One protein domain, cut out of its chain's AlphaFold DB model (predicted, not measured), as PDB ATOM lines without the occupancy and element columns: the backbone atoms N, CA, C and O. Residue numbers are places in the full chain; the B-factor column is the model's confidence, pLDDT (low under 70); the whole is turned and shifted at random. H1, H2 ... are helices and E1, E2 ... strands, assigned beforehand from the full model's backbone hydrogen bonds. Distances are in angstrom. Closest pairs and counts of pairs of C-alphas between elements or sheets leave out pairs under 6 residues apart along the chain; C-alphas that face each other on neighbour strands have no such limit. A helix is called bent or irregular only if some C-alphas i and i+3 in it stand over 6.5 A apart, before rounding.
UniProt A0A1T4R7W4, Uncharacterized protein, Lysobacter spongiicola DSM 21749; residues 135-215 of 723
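Overview. This is residues 135 to 215 of the 723 residues of an uncharacterized protein of Lysobacter spongiicola DSM 21749 (UniProt A0A1T4R7W4). A small three-stranded sheet has two helices, H1 and H2, over one face and no named helix over the other, and a loop bearing the short helix H3 reaches away from this body. The chain returns from H3 past the sheet, where residues 184 to 185 and 204 to 205 make a short antiparallel pairing. The printed part has 81 residues, with three named helices and three named strands in the order H1 E1 E2 E3 H2 H3; the sheet, E1 E2 E3, is antiparallel throughout. The class is mixed, with 39 residues in named elements, under half; the whole is compact, radius of gyration of the C-alphas 12.6 A, spanning 38 by 30 by 21 A.

Arrangement. E1, residues 152 to 157, E2, residues 162 to 167, and E3, residues 172 to 176, form a meander, each strand the antiparallel neighbour of the one before. In the hairpin E1 and E2, N 154 and O 165 are within hydrogen-bond range at 3.0 A; in the hairpin E2 and E3, N 164 and O 175 at 2.9 A. H1, residues 140 to 149, and H2, residues 178 to 183, are on the same face, giving two layers, helices on one face of a sheet. H1 lies over E2 at a height of 11.2 A, along the strands at 9 degrees to E2 on the local plane; their closest C-alphas, of Leu 147 and Leu 166, are 7.2 A apart. H2 lies over none of the strands, but only just, with 2 C-alphas falling on E1 and 2 on E2; its closest C-alpha pair with E2 is Ser 178 and Ala 162, 4.4 A. H3, residues 193 to 198, is apart from the other named elements. Each O i to N i+4 pair is within hydrogen-bond range in H1 and H3, but 0 of 2 in H2, where 2 of 3 O i to N i+3 pairs are.

Along the chain. E1 is 17.3 A long, E2 16.9 A, H1 14.4 A and E3 13.5 A. H2 is irregular, with C-alphas 179 and 182 8.1 A apart. C-alpha 140 begins H1 at (-32.863, 16.672, 78.101), and C-alpha 198 ends H3 at (-19.440, 44.407, 70.381).

Size, cuts and confidence. The C-alphas of Ala 137 and Glu 197 are the two farthest apart, 37.9 A. The printed part has no cut and no long link between named elements; residues 199 to 215 hold no named element. Mean pLDDT of the printed part is 90.7, with residues 189 to 191 and 193 under 70.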
ATOM      1  N   GLY A 135     -32.309  16.871  66.824       96.81
ATOM      2  CA  GLY A 135     -32.175  16.777  68.276       96.81
ATOM      3  C   GLY A 135     -33.513  16.639  69.012       96.81
ATOM      4  O   GLY A 135     -33.517  16.441  70.227       96.81
ATOM      5  N   ASN A 136     -34.660  16.700  68.326       97.31
ATOM      6  CA  ASN A 136     -35.982  16.681  68.966       97.31
ATOM      7  C   ASN A 136     -36.359  15.311  69.550       97.31
ATOM      8  O   ASN A 136     -37.168  15.216  70.483       97.31
ATOM      9  N   ALA A 137     -35.750  14.244  69.031       96.06
ATOM     10  CA  ALA A 137     -35.898  12.895  69.563       96.06
ATOM     11  C   ALA A 137     -35.181  12.696  70.913       96.06
ATOM     12  O   ALA A 137     -35.535  11.777  71.653       96.06
ATOM     13  N   LEU A 138     -34.208  13.551  71.248       96.94
ATOM     14  CA  LEU A 138     -33.402  13.429  72.462       96.94
ATOM     15  C   LEU A 138     -34.162  13.950  73.686       96.94
ATOM     16  O   LEU A 138     -34.805  15.006  73.646       96.94
ATOM     17  N   ASP A 139     -34.059  13.225  74.799       94.94
ATOM     18  CA  ASP A 139     -34.419  13.779  76.104       94.94
ATOM     19  C   ASP A 139     -33.404  14.849  76.556       94.94
ATOM     20  O   ASP A 139     -32.360  15.047  75.933       94.94
ATOM     21  N   ALA A 140     -33.708  15.570  77.638       92.75
ATOM     22  CA  ALA A 140     -32.863  16.672  78.101       92.75
ATOM     23  C   ALA A 140     -31.422  16.233  78.419       92.75
ATOM     24  O   ALA A 140     -30.481  16.926  78.049       92.75
ATOM     25  N   LYS A 141     -31.234  15.064  79.043       93.25
ATOM     26  CA  LYS A 141     -29.910  14.572  79.445       93.25
ATOM     27  C   LYS A 141     -29.105  14.099  78.236       93.25
ATOM     28  O   LYS A 141     -27.895  14.308  78.175       93.25
ATOM     29  N   GLN A 142     -29.771  13.447  77.285       95.94
ATOM     30  CA  GLN A 142     -29.173  13.051  76.016       95.94
ATOM     31  C   GLN A 142     -28.754  14.277  75.206       95.94
ATOM     32  O   GLN A 142     -27.632  14.308  74.707       95.94
ATOM     33  N   LEU A 143     -29.617  15.297  75.128       96.19
ATOM     34  CA  LEU A 143     -29.301  16.555  74.460       96.19
ATOM     35  C   LEU A 143     -28.078  17.218  75.100       96.19
ATOM     36  O   LEU A 143     -27.117  17.514  74.397       96.19
ATOM     37  N   ASP A 144     -28.073  17.379  76.424       95.12
ATOM     38  CA  ASP A 144     -26.958  18.003  77.139       95.12
ATOM     39  C   ASP A 144     -25.641  17.247  76.894       95.12
ATOM     40  O   ASP A 144     -24.603  17.864  76.662       95.12
ATOM     41  N   SER A 145     -25.680  15.909  76.862       93.31
ATOM     42  CA  SER A 145     -24.506  15.082  76.560       93.31
ATOM     43  C   SER A 145     -23.990  15.268  75.132       93.31
ATOM     44  O   SER A 145     -22.780  15.219  74.921       93.31
ATOM     45  N   VAL A 146     -24.880  15.432  74.151       94.12
ATOM     46  CA  VAL A 146     -24.492  15.657  72.752       94.12
ATOM     47  C   VAL A 146     -23.911  17.059  72.580       94.12
ATOM     48  O   VAL A 146     -22.873  17.215  71.941       94.12
ATOM     49  N   LEU A 147     -24.531  18.071  73.192       95.44
ATOM     50  CA  LEU A 147     -24.040  19.448  73.152       95.44
ATOM     51  C   LEU A 147     -22.678  19.576  73.848       95.44
ATOM     52  O   LEU A 147     -21.767  20.183  73.298       95.44
ATOM     53  N   ALA A 148     -22.495  18.942  75.011       92.44
ATOM     54  CA  ALA A 148     -21.231  18.965  75.748       92.44
ATOM     55  C   ALA A 148     -20.075  18.235  75.036       92.44
ATOM     56  O   ALA A 148     -18.914  18.449  75.385       92.44
ATOM     57  N   ALA A 149     -20.368  17.373  74.057       92.25
ATOM     58  CA  ALA A 149     -19.347  16.701  73.255       92.25
ATOM     59  C   ALA A 149     -18.749  17.606  72.162       92.25
ATOM     60  O   ALA A 149     -17.658  17.321  71.666       92.25
ATOM     61  N   ALA A 150     -19.439  18.686  71.778       94.12
ATOM     62  CA  ALA A 150     -18.906  19.663  70.838       94.12
ATOM     63  C   ALA A 150     -17.882  20.584  71.515       94.12
ATOM     64  O   ALA A 150     -17.957  20.873  72.709       94.12
ATOM     65  N   ARG A 151     -16.916  21.079  70.734       94.44
ATOM     66  CA  ARG A 151     -15.897  22.008  71.249       94.44
ATOM     67  C   ARG A 151     -16.457  23.407  71.445       94.44
ATOM     68  O   ARG A 151     -16.055  24.104  72.371       94.44
ATOM     69  N   VAL A 152     -17.347  23.814  70.548       94.81
ATOM     70  CA  VAL A 152     -18.075  25.076  70.616       94.81
ATOM     71  C   VAL A 152     -19.544  24.794  70.356       94.81
ATOM     72  O   VAL A 152     -19.885  24.039  69.444       94.81
ATOM     73  N   VAL A 153     -20.397  25.435  71.150       94.81
ATOM     74  CA  VAL A 153     -21.844  25.440  70.959       94.81
ATOM     75  C   VAL A 153     -22.336  26.884  70.972       94.81
ATOM     76  O   VAL A 153     -21.860  27.707  71.757       94.81
ATOM     77  N   ALA A 154     -23.277  27.181  70.088       94.94
ATOM     78  CA  ALA A 154     -24.094  28.385  70.103       94.94
ATOM     79  C   ALA A 154     -25.552  28.007  69.832       94.94
ATOM     80  O   ALA A 154     -25.827  26.934  69.295       94.94
ATOM     81  N   PHE A 155     -26.487  28.888  70.166       95.56
ATOM     82  CA  PHE A 155     -27.914  28.617  70.040       95.56
ATOM     83  C   PHE A 155     -28.636  29.733  69.300       95.56
ATOM     84  O   PHE A 155     -28.342  30.913  69.468       95.56
ATOM     85  N   GLY A 156     -29.619  29.347  68.495       95.25
ATOM     86  CA  GLY A 156     -30.544  30.255  67.840       95.25
ATOM     87  C   GLY A 156     -31.983  29.848  68.122       95.25
ATOM     88  O   GLY A 156     -32.286  28.683  68.385       95.25
ATOM     89  N   ARG A 157     -32.876  30.833  68.102       95.19
ATOM     90  CA  ARG A 157     -34.310  30.655  68.321       95.19
ATOM     91  C   ARG A 157     -35.067  31.745  67.581       95.19
ATOM     92  O   ARG A 157     -34.675  32.909  67.617       95.19
ATOM     93  N   ASP A 158     -36.191  31.371  66.990       94.81
ATOM     94  CA  ASP A 158     -37.205  32.299  66.498       94.81
ATOM     95  C   ASP A 158     -38.547  32.040  67.207       94.81
ATOM     96  O   ASP A 158     -38.574  31.570  68.348       94.81
ATOM     97  N   LYS A 159     -39.679  32.416  66.605       93.69
ATOM     98  CA  LYS A 159     -41.011  32.226  67.203       93.69
ATOM     99  C   LYS A 159     -41.460  30.764  67.248       93.69
ATOM    100  O   LYS A 159     -42.205  30.421  68.161       93.69
ATOM    101  N   GLU A 160     -41.012  29.938  66.316       95.25
ATOM    102  CA  GLU A 160     -41.536  28.590  66.070       95.25
ATOM    103  C   GLU A 160     -40.467  27.511  66.270       95.25
ATOM    104  O   GLU A 160     -40.787  26.391  66.666       95.25
ATOM    105  N   SER A 161     -39.197  27.864  66.087       96.88
ATOM    106  CA  SER A 161     -38.082  26.928  66.050       96.88
ATOM    107  C   SER A 161     -36.934  27.340  66.965       96.88
ATOM    108  O   SER A 161     -36.796  28.495  67.387       96.88
ATOM    109  N   ALA A 162     -36.098  26.356  67.287       97.38
ATOM    110  CA  ALA A 162     -34.809  26.560  67.928       97.38
ATOM    111  C   ALA A 162     -33.786  25.569  67.384       97.38
ATOM    112  O   ALA A 162     -34.119  24.439  67.030       97.38
ATOM    113  N   TRP A 163     -32.530  25.989  67.346       97.38
ATOM    114  CA  TRP A 163     -31.434  25.169  66.860       97.38
ATOM    115  C   TRP A 163     -30.162  25.421  67.667       97.38
ATOM    116  O   TRP A 163     -29.969  26.487  68.256       97.38
ATOM    117  N   ALA A 164     -29.277  24.431  67.677       97.25
ATOM    118  CA  ALA A 164     -27.913  24.569  68.161       97.25
ATOM    119  C   ALA A 164     -26.945  24.518  66.975       97.25
ATOM    120  O   ALA A 164     -27.065  23.656  66.106       97.25
ATOM    121  N   TRP A 165     -25.976  25.424  66.947       97.62
ATOM    122  CA  TRP A 165     -24.787  25.294  66.119       97.62
ATOM    123  C   TRP A 165     -23.709  24.596  66.937       97.62
ATOM    124  O   TRP A 165     -23.374  25.046  68.032       97.62
ATOM    125  N   LEU A 166     -23.168  23.503  66.408       96.88
ATOM    126  CA  LEU A 166     -22.096  22.739  67.037       96.88
ATOM    127  C   LEU A 166     -20.866  22.798  66.139       96.88
ATOM    128  O   LEU A 166     -21.006  22.687  64.924       96.88
ATOM    129  N   TRP A 167     -19.677  22.948  66.724       96.94
ATOM    130  CA  TRP A 167     -18.400  22.898  66.008       96.94
ATOM    131  C   TRP A 167     -17.387  22.021  66.746       96.94
ATOM    132  O   TRP A 167     -17.262  22.087  67.974       96.94
ATOM    133  N   ASP A 168     -16.661  21.192  65.995       94.44
ATOM    134  CA  ASP A 168     -15.746  20.168  66.526       94.44
ATOM    135  C   ASP A 168     -14.252  20.490  66.346       94.44
ATOM    136  O   ASP A 168     -13.396  19.758  66.847       94.44
ATOM    137  N   GLY A 169     -13.913  21.593  65.677       92.75
ATOM    138  CA  GLY A 169     -12.537  21.921  65.296       92.75
ATOM    139  C   GLY A 169     -12.332  22.086  63.794       92.75
ATOM    140  O   GLY A 169     -11.436  22.818  63.384       92.75
ATOM    141  N   ASP A 170     -13.153  21.411  62.995       90.44
ATOM    142  CA  ASP A 170     -13.040  21.369  61.536       90.44
ATOM    143  C   ASP A 170     -14.389  21.661  60.872       90.44
ATOM    144  O   ASP A 170     -14.489  22.492  59.964       90.44
ATOM    145  N   LYS A 171     -15.450  21.026  61.376       95.75
ATOM    146  CA  LYS A 171     -16.800  21.093  60.823       95.75
ATOM    147  C   LYS A 171     -17.753  21.720  61.820       95.75
ATOM    148  O   LYS A 171     -17.614  21.560  63.032       95.75
ATOM    149  N   ALA A 172     -18.765  22.388  61.280       97.44
ATOM    150  CA  ALA A 172     -19.940  22.773  62.036       97.44
ATOM    151  C   ALA A 172     -21.199  22.156  61.432       97.44
ATOM    152  O   ALA A 172     -21.271  21.931  60.223       97.44
ATOM    153  N   TRP A 173     -22.205  21.918  62.262       97.62
ATOM    154  CA  TRP A 173     -23.538  21.509  61.828       97.62
ATOM    155  C   TRP A 173     -24.605  22.199  62.665       97.62
ATOM    156  O   TRP A 173     -24.361  22.638  63.792       97.62
ATOM    157  N   LYS A 174     -25.803  22.281  62.089       97.31
ATOM    158  CA  LYS A 174     -27.004  22.722  62.792       97.31
ATOM    159  C   LYS A 174     -27.732  21.507  63.353       97.31
ATOM    160  O   LYS A 174     -27.845  20.482  62.681       97.31
ATOM    161  N   MET A 175     -28.230  21.621  64.573       98.00
ATOM    162  CA  MET A 175     -29.101  20.635  65.198       98.00
ATOM    163  C   MET A 175     -30.447  21.274  65.502       98.00
ATOM    164  O   MET A 175     -30.488  22.277  66.208       98.00
ATOM    165  N   ASP A 176     -31.534  20.695  64.999       98.19
ATOM    166  CA  ASP A 176     -32.884  21.130  65.361       98.19
ATOM    167  C   ASP A 176     -33.192  20.703  66.798       98.19
ATOM    168  O   ASP A 176     -33.138  19.519  67.129       98.19
ATOM    169  N   ILE A 177     -33.492  21.673  67.655       97.94
ATOM    170  CA  ILE A 177     -33.851  21.460  69.059       97.94
ATOM    171  C   ILE A 177     -35.154  22.184  69.404       97.94
ATOM    172  O   ILE A 177     -35.353  22.609  70.542       97.94
ATOM    173  N   SER A 178     -36.060  22.332  68.438       98.00
ATOM    174  CA  SER A 178     -37.328  23.054  68.586       98.00
ATOM    175  C   SER A 178     -38.193  22.541  69.750       98.00
ATOM    176  O   SER A 178     -38.829  23.335  70.442       98.00
ATOM    177  N   ARG A 179     -38.144  21.243  70.076       97.19
ATOM    178  CA  ARG A 179     -38.784  20.646  71.268       97.19
ATOM    179  C   ARG A 179     -38.263  21.234  72.585       97.19
ATOM    180  O   ARG A 179     -38.982  21.247  73.580       97.19
ATOM    181  N   HIS A 180     -37.023  21.711  72.590       95.81
ATOM    182  CA  HIS A 180     -36.329  22.302  73.737       95.81
ATOM    183  C   HIS A 180     -36.246  23.832  73.640       95.81
ATOM    184  O   HIS A 180     -35.514  24.451  74.409       95.81
ATOM    185  N   ARG A 181     -37.005  24.460  72.730       96.25
ATOM    186  CA  ARG A 181     -36.964  25.900  72.437       96.25
ATOM    187  C   ARG A 181     -37.077  26.795  73.669       96.25
ATOM    188  O   ARG A 181     -36.419  27.831  73.723       96.25
ATOM    189  N   GLU A 182     -37.902  26.430  74.647       95.12
ATOM    190  CA  GLU A 182     -38.079  27.246  75.858       95.12
ATOM    191  C   GLU A 182     -36.859  27.261  76.780       95.12
ATOM    192  O   GLU A 182     -36.744  28.165  77.595       95.12
ATOM    193  N   ARG A 183     -35.916  26.326  76.605       94.50
ATOM    194  CA  ARG A 183     -34.634  26.329  77.318       94.50
ATOM    195  C   ARG A 183     -33.585  27.209  76.636       94.50
ATOM    196  O   ARG A 183     -32.547  27.459  77.237       94.50
ATOM    197  N   VAL A 184     -33.787  27.602  75.376       94.88
ATOM    198  CA  VAL A 184     -32.802  28.381  74.614       94.88
ATOM    199  C   VAL A 184     -32.933  29.854  74.958       94.88
ATOM    200  O   VAL A 184     -33.953  30.480  74.658       94.88
ATOM    201  N   ASP A 185     -31.856  30.407  75.503       91.06
ATOM    202  CA  ASP A 185     -31.675  31.836  75.679       91.06
ATOM    203  C   ASP A 185     -30.661  32.353  74.651       91.06
ATOM    204  O   ASP A 185     -29.534  31.865  74.537       91.06
ATOM    205  N   THR A 186     -31.078  33.350  73.872       86.31
ATOM    206  CA  THR A 186     -30.211  34.003  72.875       86.31
ATOM    207  C   THR A 186     -29.439  35.190  73.462       86.31
ATOM    208  O   THR A 186     -28.727  35.866  72.722       86.31
ATOM    209  N   TYR A 187     -29.584  35.424  74.774       83.88
ATOM    210  CA  TYR A 187     -28.988  36.519  75.534       83.88
ATOM    211  C   TYR A 187     -28.616  36.081  76.964       83.88
ATOM    212  O   TYR A 187     -29.332  36.359  77.926       83.88
ATOM    213  N   CYS A 188     -27.463  35.434  77.137       82.00
ATOM    214  CA  CYS A 188     -27.034  34.958  78.455       82.00
ATOM    215  C   CYS A 188     -26.725  36.082  79.447       82.00
ATOM    216  O   CYS A 188     -26.145  37.114  79.108       82.00
ATOM    217  N   THR A 189     -27.037  35.833  80.721       67.94
ATOM    218  CA  THR A 189     -26.627  36.680  81.846       67.94
ATOM    219  C   THR A 189     -25.615  35.952  82.739       67.94
ATOM    220  O   THR A 189     -25.730  34.739  82.926       67.94
ATOM    221  N   PRO A 190     -24.634  36.664  83.330       67.62
ATOM    222  CA  PRO A 190     -24.375  38.104  83.220       67.62
ATOM    223  C   PRO A 190     -23.551  38.488  81.975       67.62
ATOM    224  O   PRO A 190     -22.535  37.855  81.681       67.62
ATOM    225  N   ARG A 191     -23.951  39.578  81.299       67.62
ATOM    226  CA  ARG A 191     -23.170  40.195  80.213       67.62
ATOM    227  C   ARG A 191     -21.896  40.833  80.763       67.62
ATOM    228  O   ARG A 191     -21.895  41.408  81.855       67.62
ATOM    229  N   SER A 192     -20.819  40.752  79.998       71.00
ATOM    230  CA  SER A 192     -19.694  41.673  80.147       71.00
ATOM    231  C   SER A 192     -20.032  43.017  79.489       71.00
ATOM    232  O   SER A 192     -20.840  43.072  78.564       71.00
ATOM    233  N   SER A 193     -19.383  44.102  79.920       68.62
ATOM    234  CA  SER A 193     -19.463  45.399  79.227       68.62
ATOM    235  C   SER A 193     -19.010  45.303  77.765       68.62
ATOM    236  O   SER A 193     -19.481  46.042  76.908       68.62
ATOM    237  N   THR A 194     -18.119  44.355  77.477       75.75
ATOM    238  CA  THR A 194     -17.633  44.042  76.136       75.75
ATOM    239  C   THR A 194     -18.741  43.470  75.248       75.75
ATOM    240  O   THR A 194     -18.823  43.816  74.072       75.75
ATOM    241  N   ASP A 195     -19.640  42.645  75.799       71.25
ATOM    242  CA  ASP A 195     -20.759  42.075  75.038       71.25
ATOM    243  C   ASP A 195     -21.756  43.159  74.603       71.25
ATOM    244  O   ASP A 195     -22.375  43.038  73.545       71.25
ATOM    245  N   ASP A 196     -21.923  44.212  75.410       72.56
ATOM    246  CA  ASP A 196     -22.742  45.378  75.060       72.56
ATOM    247  C   ASP A 196     -22.090  46.206  73.939       72.56
ATOM    248  O   ASP A 196     -22.782  46.629  73.013       72.56
ATOM    249  N   GLU A 197     -20.765  46.397  73.980       82.81
ATOM    250  CA  GLU A 197     -20.034  47.191  72.983       82.81
ATOM    251  C   GLU A 197     -19.918  46.482  71.624       82.81
ATOM    252  O   GLU A 197     -20.080  47.117  70.580       82.81
ATOM    253  N   LEU A 198     -19.662  45.170  71.615       88.00
ATOM    254  CA  LEU A 198     -19.440  44.407  70.381       88.00
ATOM    255  C   LEU A 198     -20.731  43.939  69.704       88.00
ATOM    256  O   LEU A 198     -20.721  43.625  68.518       88.00
ATOM    257  N   SER A 199     -21.848  43.866  70.435       87.12
ATOM    258  CA  SER A 199     -23.095  43.259  69.938       87.12
ATOM    259  C   SER A 199     -22.937  41.799  69.468       87.12
ATOM    260  O   SER A 199     -23.743  41.306  68.675       87.12
ATOM    261  N   TRP A 200     -21.914  41.091  69.957       90.00
ATOM    262  CA  TRP A 200     -21.747  39.659  69.709       90.00
ATOM    263  C   TRP A 200     -22.824  38.863  70.432       90.00
ATOM    264  O   TRP A 200     -23.282  39.226  71.516       90.00
ATOM    265  N   ARG A 201     -23.220  37.745  69.827       87.56
ATOM    266  CA  ARG A 201     -24.215  36.852  70.420       87.56
ATOM    267  C   ARG A 201     -23.578  36.010  71.516       87.56
ATOM    268  O   ARG A 201     -22.615  35.284  71.262       87.56
ATOM    269  N   ASP A 202     -24.149  36.080  72.713       87.50
ATOM    270  CA  ASP A 202     -23.847  35.172  73.817       87.50
ATOM    271  C   ASP A 202     -25.114  34.380  74.147       87.50
ATOM    272  O   ASP A 202     -26.124  34.943  74.571       87.50
ATOM    273  N   THR A 203     -25.087  33.082  73.854       90.81
ATOM    274  CA  THR A 203     -26.279  32.224  73.800       90.81
ATOM    275  C   THR A 203     -26.078  30.973  74.640       90.81
ATOM    276  O   THR A 203     -24.995  30.387  74.618       90.81
ATOM    277  N   CYS A 204     -27.122  30.520  75.326       91.81
ATOM    278  CA  CYS A 204     -27.054  29.426  76.288       91.81
ATOM    279  C   CYS A 204     -28.321  28.581  76.245       91.81
ATOM    280  O   CYS A 204     -29.366  28.972  75.726       91.81
ATOM    281  N   LEU A 205     -28.198  27.395  76.826       93.81
ATOM    282  CA  LEU A 205     -29.303  26.492  77.077       93.81
ATOM    283  C   LEU A 205     -29.456  26.335  78.590       93.81
ATOM    284  O   LEU A 205     -28.490  26.008  79.282       93.81
ATOM    285  N   GLU A 206     -30.660  26.551  79.106       92.19
ATOM    286  CA  GLU A 206     -30.956  26.415  80.528       92.19
ATOM    287  C   GLU A 206     -30.550  25.024  81.047       92.19
ATOM    288  O   GLU A 206     -30.914  23.983  80.481       92.19
ATOM    289  N   GLY A 207     -29.777  25.022  82.138       87.56
ATOM    290  CA  GLY A 207     -29.269  23.817  82.794       87.56
ATOM    291  C   GLY A 207     -28.019  23.200  82.157       87.56
ATOM    292  O   GLY A 207     -27.449  22.282  82.747       87.56
ATOM    293  N   LEU A 208     -27.553  23.698  81.006       88.94
ATOM    294  CA  LEU A 208     -26.358  23.174  80.347       88.94
ATOM    295  C   LEU A 208     -25.080  23.791  80.929       88.94
ATOM    296  O   LEU A 208     -24.834  24.989  80.806       88.94
ATOM    297  N   GLY A 209     -24.221  22.949  81.503       83.12
ATOM    298  CA  GLY A 209     -22.837  23.316  81.801       83.12
ATOM    299  C   GLY A 209     -21.975  23.178  80.549       83.12
ATOM    300  O   GLY A 209     -21.733  22.060  80.097       83.12
ATOM    301  N   LEU A 210     -21.515  24.296  79.986       77.12
ATOM    302  CA  LEU A 210     -20.608  24.278  78.838       77.12
ATOM    303  C   LEU A 210     -19.157  23.990  79.270       77.12
ATOM    304  O   LEU A 210     -18.771  24.325  80.396       77.12
ATOM    305  N   PRO A 211     -18.340  23.378  78.389       75.12
ATOM    306  CA  PRO A 211     -16.909  23.247  78.625       75.12
ATOM    307  C   PRO A 211     -16.244  24.622  78.773       75.12
ATOM    308  O   PRO A 211     -16.800  25.653  78.387       75.12
ATOM    309  N   ALA A 212     -15.029  24.631  79.325       83.56
ATOM    310  CA  ALA A 212     -14.244  25.855  79.440       83.56
ATOM    311  C   ALA A 212     -14.107  26.534  78.060       83.56
ATOM    312  O   ALA A 212     -13.808  25.851  77.074       83.56
ATOM    313  N   PRO A 213     -14.323  27.858  77.972       87.31
ATOM    314  CA  PRO A 213     -14.335  28.548  76.694       87.31
ATOM    315  C   PRO A 213     -12.945  28.525  76.048       87.31
ATOM    316  O   PRO A 213     -11.927  28.725  76.709       87.31
ATOM    317  N   LEU A 214     -12.906  28.300  74.731       91.88
ATOM    318  CA  LEU A 214     -11.661  28.309  73.948       91.88
ATOM    319  C   LEU A 214     -11.075  29.717  73.776       91.88
ATOM    320  O   LEU A 214      -9.879  29.864  73.527       91.88
ATOM    321  N   MET A 215     -11.928  30.731  73.900       93.38
ATOM    322  CA  MET A 215     -11.590  32.144  73.838       93.38
ATOM    323  C   MET A 215     -12.032  32.804  75.141       93.38
ATOM    324  O   MET A 215     -13.197  32.702  75.522       93.38
TER     325      MET A 215